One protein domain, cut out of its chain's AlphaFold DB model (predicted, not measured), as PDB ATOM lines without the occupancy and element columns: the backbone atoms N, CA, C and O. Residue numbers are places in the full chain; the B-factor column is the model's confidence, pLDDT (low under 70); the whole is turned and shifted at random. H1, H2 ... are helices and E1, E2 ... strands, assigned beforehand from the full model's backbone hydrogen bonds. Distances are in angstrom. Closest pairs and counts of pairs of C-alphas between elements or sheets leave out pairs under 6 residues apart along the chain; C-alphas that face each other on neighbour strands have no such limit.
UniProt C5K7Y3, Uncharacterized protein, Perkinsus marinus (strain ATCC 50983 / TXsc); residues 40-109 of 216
ATOM      1  N   VAL A  40       2.536 -42.720   9.994       82.62
ATOM      2  CA  VAL A  40       3.813 -42.951   9.326       82.62
ATOM      3  C   VAL A  40       4.274 -44.393   9.564       82.62
ATOM      4  O   VAL A  40       3.947 -44.979  10.599       82.62
ATOM      5  N   PRO A  41       5.003 -45.013   8.623       81.50
ATOM      6  CA  PRO A  41       5.565 -46.342   8.839       81.50
ATOM      7  C   PRO A  41       6.583 -46.302   9.985       81.50
ATOM      8  O   PRO A  41       7.349 -45.348  10.107       81.50
ATOM      9  N   CYS A  42       6.609 -47.330  10.837       79.12
ATOM     10  CA  CYS A  42       7.556 -47.367  11.958       79.12
ATOM     11  C   CYS A  42       8.955 -47.884  11.579       79.12
ATOM     12  O   CYS A  42       9.883 -47.758  12.378       79.12
ATOM     13  N   CYS A  43       9.104 -48.527  10.417       79.31
ATOM     14  CA  CYS A  43      10.388 -48.966   9.871       79.31
ATOM     15  C   CYS A  43      10.295 -49.266   8.366       79.31
ATOM     16  O   CYS A  43       9.214 -49.559   7.861       79.31
ATOM     17  N   ASP A  44      11.435 -49.323   7.674       76.69
ATOM     18  CA  ASP A  44      11.496 -49.552   6.214       76.69
ATOM     19  C   ASP A  44      11.032 -50.949   5.762       76.69
ATOM     20  O   ASP A  44      10.799 -51.192   4.580       76.69
ATOM     21  N   ARG A  45      10.960 -51.909   6.692       74.19
ATOM     22  CA  ARG A  45      10.715 -53.336   6.397       74.19
ATOM     23  C   ARG A  45       9.370 -53.855   6.893       74.19
ATOM     24  O   ARG A  45       8.965 -54.950   6.514       74.19
ATOM     25  N   CYS A  46       8.709 -53.129   7.784       79.56
ATOM     26  CA  CYS A  46       7.497 -53.571   8.458       79.56
ATOM     27  C   CYS A  46       6.290 -52.795   7.939       79.56
ATOM     28  O   CYS A  46       6.361 -51.601   7.680       79.56
ATOM     29  N   TYR A  47       5.147 -53.473   7.859       78.62
ATOM     30  CA  TYR A  47       3.872 -52.855   7.481       78.62
ATOM     31  C   TYR A  47       3.174 -52.142   8.649       78.62
ATOM     32  O   TYR A  47       2.027 -51.714   8.524       78.62
ATOM     33  N   ALA A  48       3.838 -52.046   9.801       82.81
ATOM     34  CA  ALA A  48       3.289 -51.397  10.977       82.81
ATOM     35  C   ALA A  48       3.408 -49.873  10.851       82.81
ATOM     36  O   ALA A  48       4.418 -49.341  10.387       82.81
ATOM     37  N   HIS A  49       2.345 -49.186  11.262       85.19
ATOM     38  CA  HIS A  49       2.230 -47.738  11.192       85.19
ATOM     39  C   HIS A  49       2.040 -47.162  12.598       85.19
ATOM     40  O   HIS A  49       1.530 -47.835  13.497       85.19
ATOM     41  N   VAL A  50       2.473 -45.919  12.788       85.50
ATOM     42  CA  VAL A  50       2.394 -45.168  14.044       85.50
ATOM     43  C   VAL A  50       2.075 -43.715  13.783       85.50
ATOM     44  O   VAL A  50       2.464 -43.164  12.761       85.50
ATOM     45  N   HIS A  51       1.438 -43.058  14.743       86.56
ATOM     46  CA  HIS A  51       1.400 -41.601  14.764       86.56
ATOM     47  C   HIS A  51       2.761 -41.034  15.159       86.56
ATOM     48  O   HIS A  51       3.449 -41.584  16.024       86.56
ATOM     49  N   ARG A  52       3.115 -39.872  14.602       81.94
ATOM     50  CA  ARG A  52       4.338 -39.148  14.988       81.94
ATOM     51  C   ARG A  52       4.372 -38.809  16.484       81.94
ATOM     52  O   ARG A  52       5.424 -38.918  17.106       81.94
ATOM     53  N   GLY A  53       3.224 -38.443  17.062       81.50
ATOM     54  CA  GLY A  53       3.098 -38.148  18.495       81.50
ATOM     55  C   GLY A  53       3.362 -39.373  19.373       81.50
ATOM     56  O   GLY A  53       4.233 -39.334  20.241       81.50
ATOM     57  N   CYS A  54       2.680 -40.486  19.088       83.25
ATOM     58  CA  CYS A  54       2.877 -41.747  19.805       83.25
ATOM     59  C   CYS A  54       4.313 -42.269  19.673       83.25
ATOM     60  O   CYS A  54       4.872 -42.799  20.631       83.25
ATOM     61  N   TRP A  55       4.935 -42.092  18.503       84.06
ATOM     62  CA  TRP A  55       6.336 -42.446  18.296       84.06
ATOM     63  C   TRP A  55       7.279 -41.631  19.183       84.06
ATOM     64  O   TRP A  55       8.163 -42.200  19.822       84.06
ATOM     65  N   ALA A  56       7.083 -40.313  19.261       80.31
ATOM     66  CA  ALA A  56       7.907 -39.437  20.088       80.31
ATOM     67  C   ALA A  56       7.804 -39.790  21.581       80.31
ATOM     68  O   ALA A  56       8.824 -39.889  22.264       80.31
ATOM     69  N   GLU A  57       6.592 -40.046  22.077       83.31
ATOM     70  CA  GLU A  57       6.370 -40.481  23.458       83.31
ATOM     71  C   GLU A  57       7.013 -41.845  23.732       83.31
ATOM     72  O   GLU A  57       7.715 -42.031  24.729       83.31
ATOM     73  N   TRP A  58       6.850 -42.791  22.805       84.12
ATOM     74  CA  TRP A  58       7.503 -44.091  22.894       84.12
ATOM     75  C   TRP A  58       9.031 -43.949  22.950       84.12
ATOM     76  O   TRP A  58       9.671 -44.544  23.819       84.12
ATOM     77  N   ARG A  59       9.628 -43.097  22.104       81.19
ATOM     78  CA  ARG A  59      11.071 -42.799  22.125       81.19
ATOM     79  C   ARG A  59      11.518 -42.136  23.422       81.19
ATOM     80  O   ARG A  59      12.573 -42.493  23.946       81.19
ATOM     81  N   GLN A  60      10.723 -41.228  23.977       81.81
ATOM     82  CA  GLN A  60      11.008 -40.611  25.270       81.81
ATOM     83  C   GLN A  60      11.000 -41.647  26.404       81.81
ATOM     84  O   GLN A  60      11.899 -41.647  27.247       81.81
ATOM     85  N   ASN A  61      10.053 -42.586  26.395       82.88
ATOM     86  CA  ASN A  61      10.005 -43.680  27.366       82.88
ATOM     87  C   ASN A  61      11.194 -44.639  27.225       82.88
ATOM     88  O   ASN A  61      11.763 -45.062  28.237       82.88
ATOM     89  N   GLN A  62      11.634 -44.925  25.995       80.88
ATOM     90  CA  GLN A  62      12.864 -45.684  25.745       80.88
ATOM     91  C   GLN A  62      14.096 -44.950  26.288       80.88
ATOM     92  O   GLN A  62      14.912 -45.553  26.986       80.88
ATOM     93  N   ARG A  63      14.198 -43.634  26.063       80.62
ATOM     94  CA  ARG A  63      15.276 -42.797  26.608       80.62
ATOM     95  C   ARG A  63      15.312 -42.843  28.130       80.62
ATOM     96  O   ARG A  63      16.370 -43.067  28.709       80.62
ATOM     97  N   MET A  64      14.168 -42.661  28.785       80.38
ATOM     98  CA  MET A  64      14.069 -42.711  30.247       80.38
ATOM     99  C   MET A  64      14.431 -44.090  30.796       80.38
ATOM    100  O   MET A  64      15.120 -44.187  31.807       80.38
ATOM    101  N   THR A  65      14.010 -45.154  30.118       78.69
ATOM    102  CA  THR A  65      14.371 -46.529  30.485       78.69
ATOM    103  C   THR A  65      15.874 -46.756  30.355       78.69
ATOM    104  O   THR A  65      16.491 -47.269  31.283       78.69
ATOM    105  N   ALA A  66      16.489 -46.294  29.266       75.38
ATOM    106  CA  ALA A  66      17.929 -46.397  29.061       75.38
ATOM    107  C   ALA A  66      18.739 -45.541  30.051       75.38
ATOM    108  O   ALA A  66      19.824 -45.933  30.476       75.38
ATOM    109  N   LEU A  67      18.225 -44.376  30.451       76.62
ATOM    110  CA  LEU A  67      18.829 -43.565  31.509       76.62
ATOM    111  C   LEU A  67      18.741 -44.270  32.867       76.62
ATOM    112  O   LEU A  67      19.742 -44.349  33.570       76.62
ATOM    113  N   ARG A  68      17.581 -44.837  33.217       77.62
ATOM    114  CA  ARG A  68      17.406 -45.608  34.458       77.62
ATOM    115  C   ARG A  68      18.292 -46.845  34.495       77.62
ATOM    116  O   ARG A  68      18.884 -47.129  35.529       77.62
ATOM    117  N   SER A  69      18.418 -47.558  33.377       71.50
ATOM    118  CA  SER A  69      19.292 -48.728  33.300       71.50
ATOM    119  C   SER A  69      20.754 -48.317  33.520       71.50
ATOM    120  O   SER A  69      21.461 -48.933  34.304       71.50
ATOM    121  N   ARG A  70      21.186 -47.197  32.925       72.31
ATOM    122  CA  ARG A  70      22.532 -46.642  33.136       72.31
ATOM    123  C   ARG A  70      22.809 -46.246  34.581       72.31
ATOM    124  O   ARG A  70      23.888 -46.555  35.069       72.31
ATOM    125  N   LEU A  71      21.862 -45.570  35.229       71.81
ATOM    126  CA  LEU A  71      21.969 -45.173  36.636       71.81
ATOM    127  C   LEU A  71      22.100 -46.413  37.534       71.81
ATOM    128  O   LEU A  71      23.091 -46.594  38.230       71.81
ATOM    129  N   THR A  72      21.204 -47.382  37.352       73.75
ATOM    130  CA  THR A  72      21.210 -48.648  38.105       73.75
ATOM    131  C   THR A  72      22.366 -49.605  37.765       73.75
ATOM    132  O   THR A  72      22.416 -50.711  38.300       73.75
ATOM    133  N   GLY A  73      23.288 -49.228  36.867       64.25
ATOM    134  CA  GLY A  73      24.385 -50.086  36.399       64.25
ATOM    135  C   GLY A  73      23.927 -51.294  35.573       64.25
ATOM    136  O   GLY A  73      24.740 -52.127  35.172       64.25
ATOM    137  N   LEU A  74      22.631 -51.386  35.282       62.03
ATOM    138  CA  LEU A  74      22.042 -52.394  34.424       62.03
ATOM    139  C   LEU A  74      22.303 -52.009  32.969       62.03
ATOM    140  O   LEU A  74      21.759 -51.033  32.438       62.03
ATOM    141  N   ARG A  75      23.116 -52.803  32.266       60.78
ATOM    142  CA  ARG A  75      23.150 -52.703  30.805       60.78
ATOM    143  C   ARG A  75      21.716 -52.932  30.311       60.78
ATOM    144  O   ARG A  75      21.112 -53.915  30.738       60.78
ATOM    145  N   PRO A  76      21.148 -52.054  29.464       61.41
ATOM    146  CA  PRO A  76      19.807 -52.272  28.941       61.41
ATOM    147  C   PRO A  76      19.791 -53.629  28.236       61.41
ATOM    148  O   PRO A  76      20.452 -53.826  27.215       61.41
ATOM    149  N   ALA A  77      19.120 -54.595  28.859       53.41
ATOM    150  CA  ALA A  77      19.101 -55.965  28.399       53.41
ATOM    151  C   ALA A  77      18.224 -56.050  27.144       53.41
ATOM    152  O   ALA A  77      17.021 -55.808  27.185       53.41
ATOM    153  N   GLY A  78      18.844 -56.400  26.019       55.25
ATOM    154  CA  GLY A  78      18.175 -57.178  24.976       55.25
ATOM    155  C   GLY A  78      17.451 -56.446  23.847       55.25
ATOM    156  O   GLY A  78      16.965 -57.127  22.949       55.25
ATOM    157  N   THR A  79      17.409 -55.113  23.799       59.22
ATOM    158  CA  THR A  79      16.827 -54.428  22.629       59.22
ATOM    159  C   THR A  79      17.661 -53.230  22.228       59.22
ATOM    160  O   THR A  79      17.691 -52.218  22.922       59.22
ATOM    161  N   ASP A  80      18.355 -53.370  21.100       66.56
ATOM    162  CA  ASP A  80      18.971 -52.242  20.418       66.56
ATOM    163  C   ASP A  80      17.858 -51.231  20.086       66.56
ATOM    164  O   ASP A  80      16.912 -51.582  19.374       66.56
ATOM    165  N   PRO A  81      17.918 -49.997  20.612       68.19
ATOM    166  CA  PRO A  81      16.876 -49.005  20.400       68.19
ATOM    167  C   PRO A  81      16.834 -48.492  18.948       68.19
ATOM    168  O   PRO A  81      15.906 -47.769  18.588       68.19
ATOM    169  N   PHE A  82      17.796 -48.881  18.099       71.31
ATOM    170  CA  PHE A  82      17.722 -48.696  16.649       71.31
ATOM    171  C   PHE A  82      16.875 -49.754  15.942       71.31
ATOM    172  O   PHE A  82      16.518 -49.549  14.782       71.31
ATOM    173  N   LEU A  83      16.531 -50.864  16.593       74.44
ATOM    174  CA  LEU A  83      15.707 -51.909  15.998       74.44
ATOM    175  C   LEU A  83      14.227 -51.653  16.265       74.44
ATOM    176  O   LEU A  83      13.800 -51.275  17.353       74.44
ATOM    177  N   CYS A  84      13.415 -51.914  15.247       77.81
ATOM    178  CA  CYS A  84      11.970 -51.941  15.378       77.81
ATOM    179  C   CYS A  84      11.567 -53.001  16.407       77.81
ATOM    180  O   CYS A  84      11.894 -54.178  16.257       77.81
ATOM    181  N   SER A  85      10.803 -52.599  17.420       75.31
ATOM    182  CA  SER A  85      10.289 -53.496  18.463       75.31
ATOM    183  C   SER A  85       9.394 -54.614  17.915       75.31
ATOM    184  O   SER A  85       9.278 -55.665  18.540       75.31
ATOM    185  N   ILE A  86       8.797 -54.406  16.736       80.19
ATOM    186  CA  ILE A  86       7.886 -55.356  16.091       80.19
ATOM    187  C   ILE A  86       8.663 -56.384  15.273       80.19
ATOM    188  O   ILE A  86       8.570 -57.581  15.526       80.19
ATOM    189  N   CYS A  87       9.432 -55.935  14.277       74.94
ATOM    190  CA  CYS A  87      10.095 -56.853  13.349       74.94
ATOM    191  C   CYS A  87      11.522 -57.229  13.761       74.94
ATOM    192  O   CYS A  87      12.106 -58.100  13.120       74.94
ATOM    193  N   LYS A  88      12.103 -56.562  14.771       74.31
ATOM    194  CA  LYS A  88      13.471 -56.753  15.301       74.31
ATOM    195  C   LYS A  88      14.600 -56.714  14.256       74.31
ATOM    196  O   LYS A  88      15.737 -57.044  14.559       74.31
ATOM    197  N   THR A  89      14.288 -56.324  13.023       73.81
ATOM    198  CA  THR A  89      15.165 -56.433  11.844       73.81
ATOM    199  C   THR A  89      15.174 -55.166  10.994       73.81
ATOM    200  O   THR A  89      16.075 -54.982  10.177       73.81
ATOM    201  N   GLY A  90      14.160 -54.311  11.130       67.94
ATOM    202  CA  GLY A  90      14.095 -52.994  10.503       67.94
ATOM    203  C   GLY A  90      14.656 -51.927  11.431       67.94
ATOM    204  O   GLY A  90      14.518 -52.041  12.650       67.94
ATOM    205  N   GLN A  91      15.259 -50.891  10.853       73.50
ATOM    206  CA  GLN A  91      15.682 -49.730  11.621       73.50
ATOM    207  C   GLN A  91      14.440 -48.922  12.006       73.50
ATOM    208  O   GLN A  91      13.642 -48.540  11.152       73.50
ATOM    209  N   ALA A  92      14.247 -48.722  13.305       71.12
ATOM    210  CA  ALA A  92      13.180 -47.914  13.869       71.12
ATOM    211  C   ALA A  92      13.471 -46.437  13.583       71.12
ATOM    212  O   ALA A  92      14.027 -45.764  14.440       71.12
ATOM    213  N   CYS A  93      13.157 -45.921  12.399       69.75
ATOM    214  CA  CYS A  93      13.357 -44.513  12.056       69.75
ATOM    215  C   CYS A  93      12.084 -43.960  11.420       69.75
ATOM    216  O   CYS A  93      11.555 -44.553  10.485       69.75
ATOM    217  N   VAL A  94      11.600 -42.832  11.938       71.69
ATOM    218  CA  VAL A  94      10.459 -42.111  11.368       71.69
ATOM    219  C   VAL A  94      10.968 -40.840  10.693       71.69
ATOM    220  O   VAL A  94      11.731 -40.072  11.283       71.69
ATOM    221  N   GLU A  95      10.527 -40.591   9.457       61.84
ATOM    222  CA  GLU A  95      10.875 -39.378   8.711       61.84
ATOM    223  C   GLU A  95      10.460 -38.113   9.488       61.84
ATOM    224  O   GLU A  95       9.279 -37.892   9.781       61.84
ATOM    225  N   GLY A  96      11.453 -37.285   9.839       60.34
ATOM    226  CA  GLY A  96      11.299 -36.080  10.667       60.34
ATOM    227  C   GLY A  96      11.966 -36.162  12.046       60.34
ATOM    228  O   GLY A  96      12.094 -35.141  12.725       60.34
ATOM    229  N   GLU A  97      12.459 -37.333  12.452       64.75
ATOM    230  CA  GLU A  97      13.175 -37.541  13.713       64.75
ATOM    231  C   GLU A  97      14.629 -37.029  13.638       64.75
ATOM    232  O   GLU A  97      15.589 -37.788  13.563       64.75
ATOM    233  N   SER A  98      14.806 -35.709  13.606       51.78
ATOM    234  CA  SER A  98      16.122 -35.076  13.405       51.78
ATOM    235  C   SER A  98      16.832 -34.654  14.695       51.78
ATOM    236  O   SER A  98      18.021 -34.355  14.651       51.78
ATOM    237  N   HIS A  99      16.149 -34.625  15.845       51.53
ATOM    238  CA  HIS A  99      16.605 -33.774  16.951       51.53
ATOM    239  C   HIS A  99      17.069 -34.471  18.239       51.53
ATOM    240  O   HIS A  99      17.619 -33.794  19.105       51.53
ATOM    241  N   ASP A 100      16.894 -35.789  18.400       57.31
ATOM    242  CA  ASP A 100      17.230 -36.447  19.675       57.31
ATOM    243  C   ASP A 100      17.577 -37.938  19.525       57.31
ATOM    244  O   ASP A 100      17.046 -38.798  20.220       57.31
ATOM    245  N   VAL A 101      18.466 -38.267  18.585       65.25
ATOM    246  CA  VAL A 101      19.017 -39.630  18.412       65.25
ATOM    247  C   VAL A 101      20.423 -39.783  19.003       65.25
ATOM    248  O   VAL A 101      20.957 -40.888  19.076       65.25
ATOM    249  N   ALA A 102      21.033 -38.691  19.477       66.62
ATOM    250  CA  ALA A 102      22.381 -38.705  20.052       66.62
ATOM    251  C   ALA A 102      22.477 -39.601  21.300       66.62
ATOM    252  O   ALA A 102      23.487 -40.273  21.518       66.62
ATOM    253  N   TRP A 103      21.404 -39.673  22.095       70.19
ATOM    254  CA  TRP A 103      21.356 -40.551  23.264       70.19
ATOM    255  C   TRP A 103      21.348 -42.037  22.878       70.19
ATOM    256  O   TRP A 103      21.894 -42.846  23.624       70.19
ATOM    257  N   LEU A 104      20.809 -42.408  21.708       69.25
ATOM    258  CA  LEU A 104      20.818 -43.793  21.219       69.25
ATOM    259  C   LEU A 104      22.245 -44.260  20.937       69.25
ATOM    260  O   LEU A 104      22.627 -45.347  21.358       69.25
ATOM    261  N   ALA A 105      23.045 -43.411  20.282       66.38
ATOM    262  CA  ALA A 105      24.452 -43.690  19.996       66.38
ATOM    263  C   ALA A 105      25.279 -43.837  21.280       66.38
ATOM    264  O   ALA A 105      26.172 -44.683  21.359       66.38
ATOM    265  N   ALA A 106      24.950 -43.049  22.309       65.62
ATOM    266  CA  ALA A 106      25.542 -43.224  23.623       65.62
ATOM    267  C   ALA A 106      25.154 -44.591  24.208       65.62
ATOM    268  O   ALA A 106      26.033 -45.317  24.670       65.62
ATOM    269  N   VAL A 107      23.863 -44.950  24.196       63.81
ATOM    270  CA  VAL A 107      23.313 -46.172  24.814       63.81
ATOM    271  C   VAL A 107      23.829 -47.453  24.168       63.81
ATOM    272  O   VAL A 107      24.132 -48.399  24.893       63.81
ATOM    273  N   THR A 108      23.975 -47.489  22.848       63.31
ATOM    274  CA  THR A 108      24.428 -48.695  22.142       63.31
ATOM    275  C   THR A 108      25.934 -48.895  22.150       63.31
ATOM    276  O   THR A 108      26.381 -49.971  21.762       63.31
ATOM    277  N   GLY A 109      26.708 -47.909  22.619       57.03
ATOM    278  CA  GLY A 109      28.161 -48.012  22.722       57.03
ATOM    279  C   GLY A 109      28.790 -48.419  21.390       57.03
ATOM    280  O   GLY A 109      29.269 -49.537  21.269       57.03
TER     281      GLY A 109
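Overview. This is residues 40 to 109 of the 216 residues of an uncharacterized protein of Perkinsus marinus (strain ATCC 50983 / TXsc) (UniProt C5K7Y3). One long helix, H1, runs along most of the length of the domain, and the long unnamed stretch of residues 72 to 101 folds back from its last end toward its first end, then turns again to reach a short helix, H2, which is set at a steep angle to H1. At the first end of H1, residues 40 to 51 form a small loop that closes with the short strand E1. The printed part has 70 residues, with one named strand and two named helices in the order E1, H1, H2; the class is mostly helix, though under half of the residues are in named elements. The whole is compact, with a radius of gyration of the C-alphas of 12.1 A, and elongated, spanning 35 by 23 by 17 A.

Along the chain. H1, residues 52 to 71, begins with C-alpha 52 at (4.338, -39.148, 14.988) and measures 28.6 A to C-alpha 71 at (21.969, -45.173, 36.636). E1 is residues 49 to 51, 7.1 A long. H2, residues 102 to 108, is 10.4 A long and ends with C-alpha 108 at (24.428, -48.695, 22.142).

Arrangement. H1 and H2 only just touch, with 3 pairs of C-alphas within 8 A, and H1 does so with residues 63 to 66 alone. The closest C-alphas are those of Ala 66 and Val 107, 6.9 A apart. The two helices run the same way at a steep tilt of 54 degrees. E1 and H1 meet only through their tight link, and E1 and H2 are apart. E1 pairs with no named strand, but residues 40 to 41 pair antiparallel with residues 49 to 50 of E1. In H1 and H2 every O i to N i+4 pair is within hydrogen-bond range.

Size, cuts and confidence. The two C-alphas farthest apart, those of Tyr 47 and Gly 73, are 35.6 A apart. The printed part has no cut, and the link from H1 to H2 is long, at 30 residues. The mean pLDDT of the printed part is 72.5; it is under 70 at residues 73 to 81, 90, 93, 95 to 102 and 104 to 109.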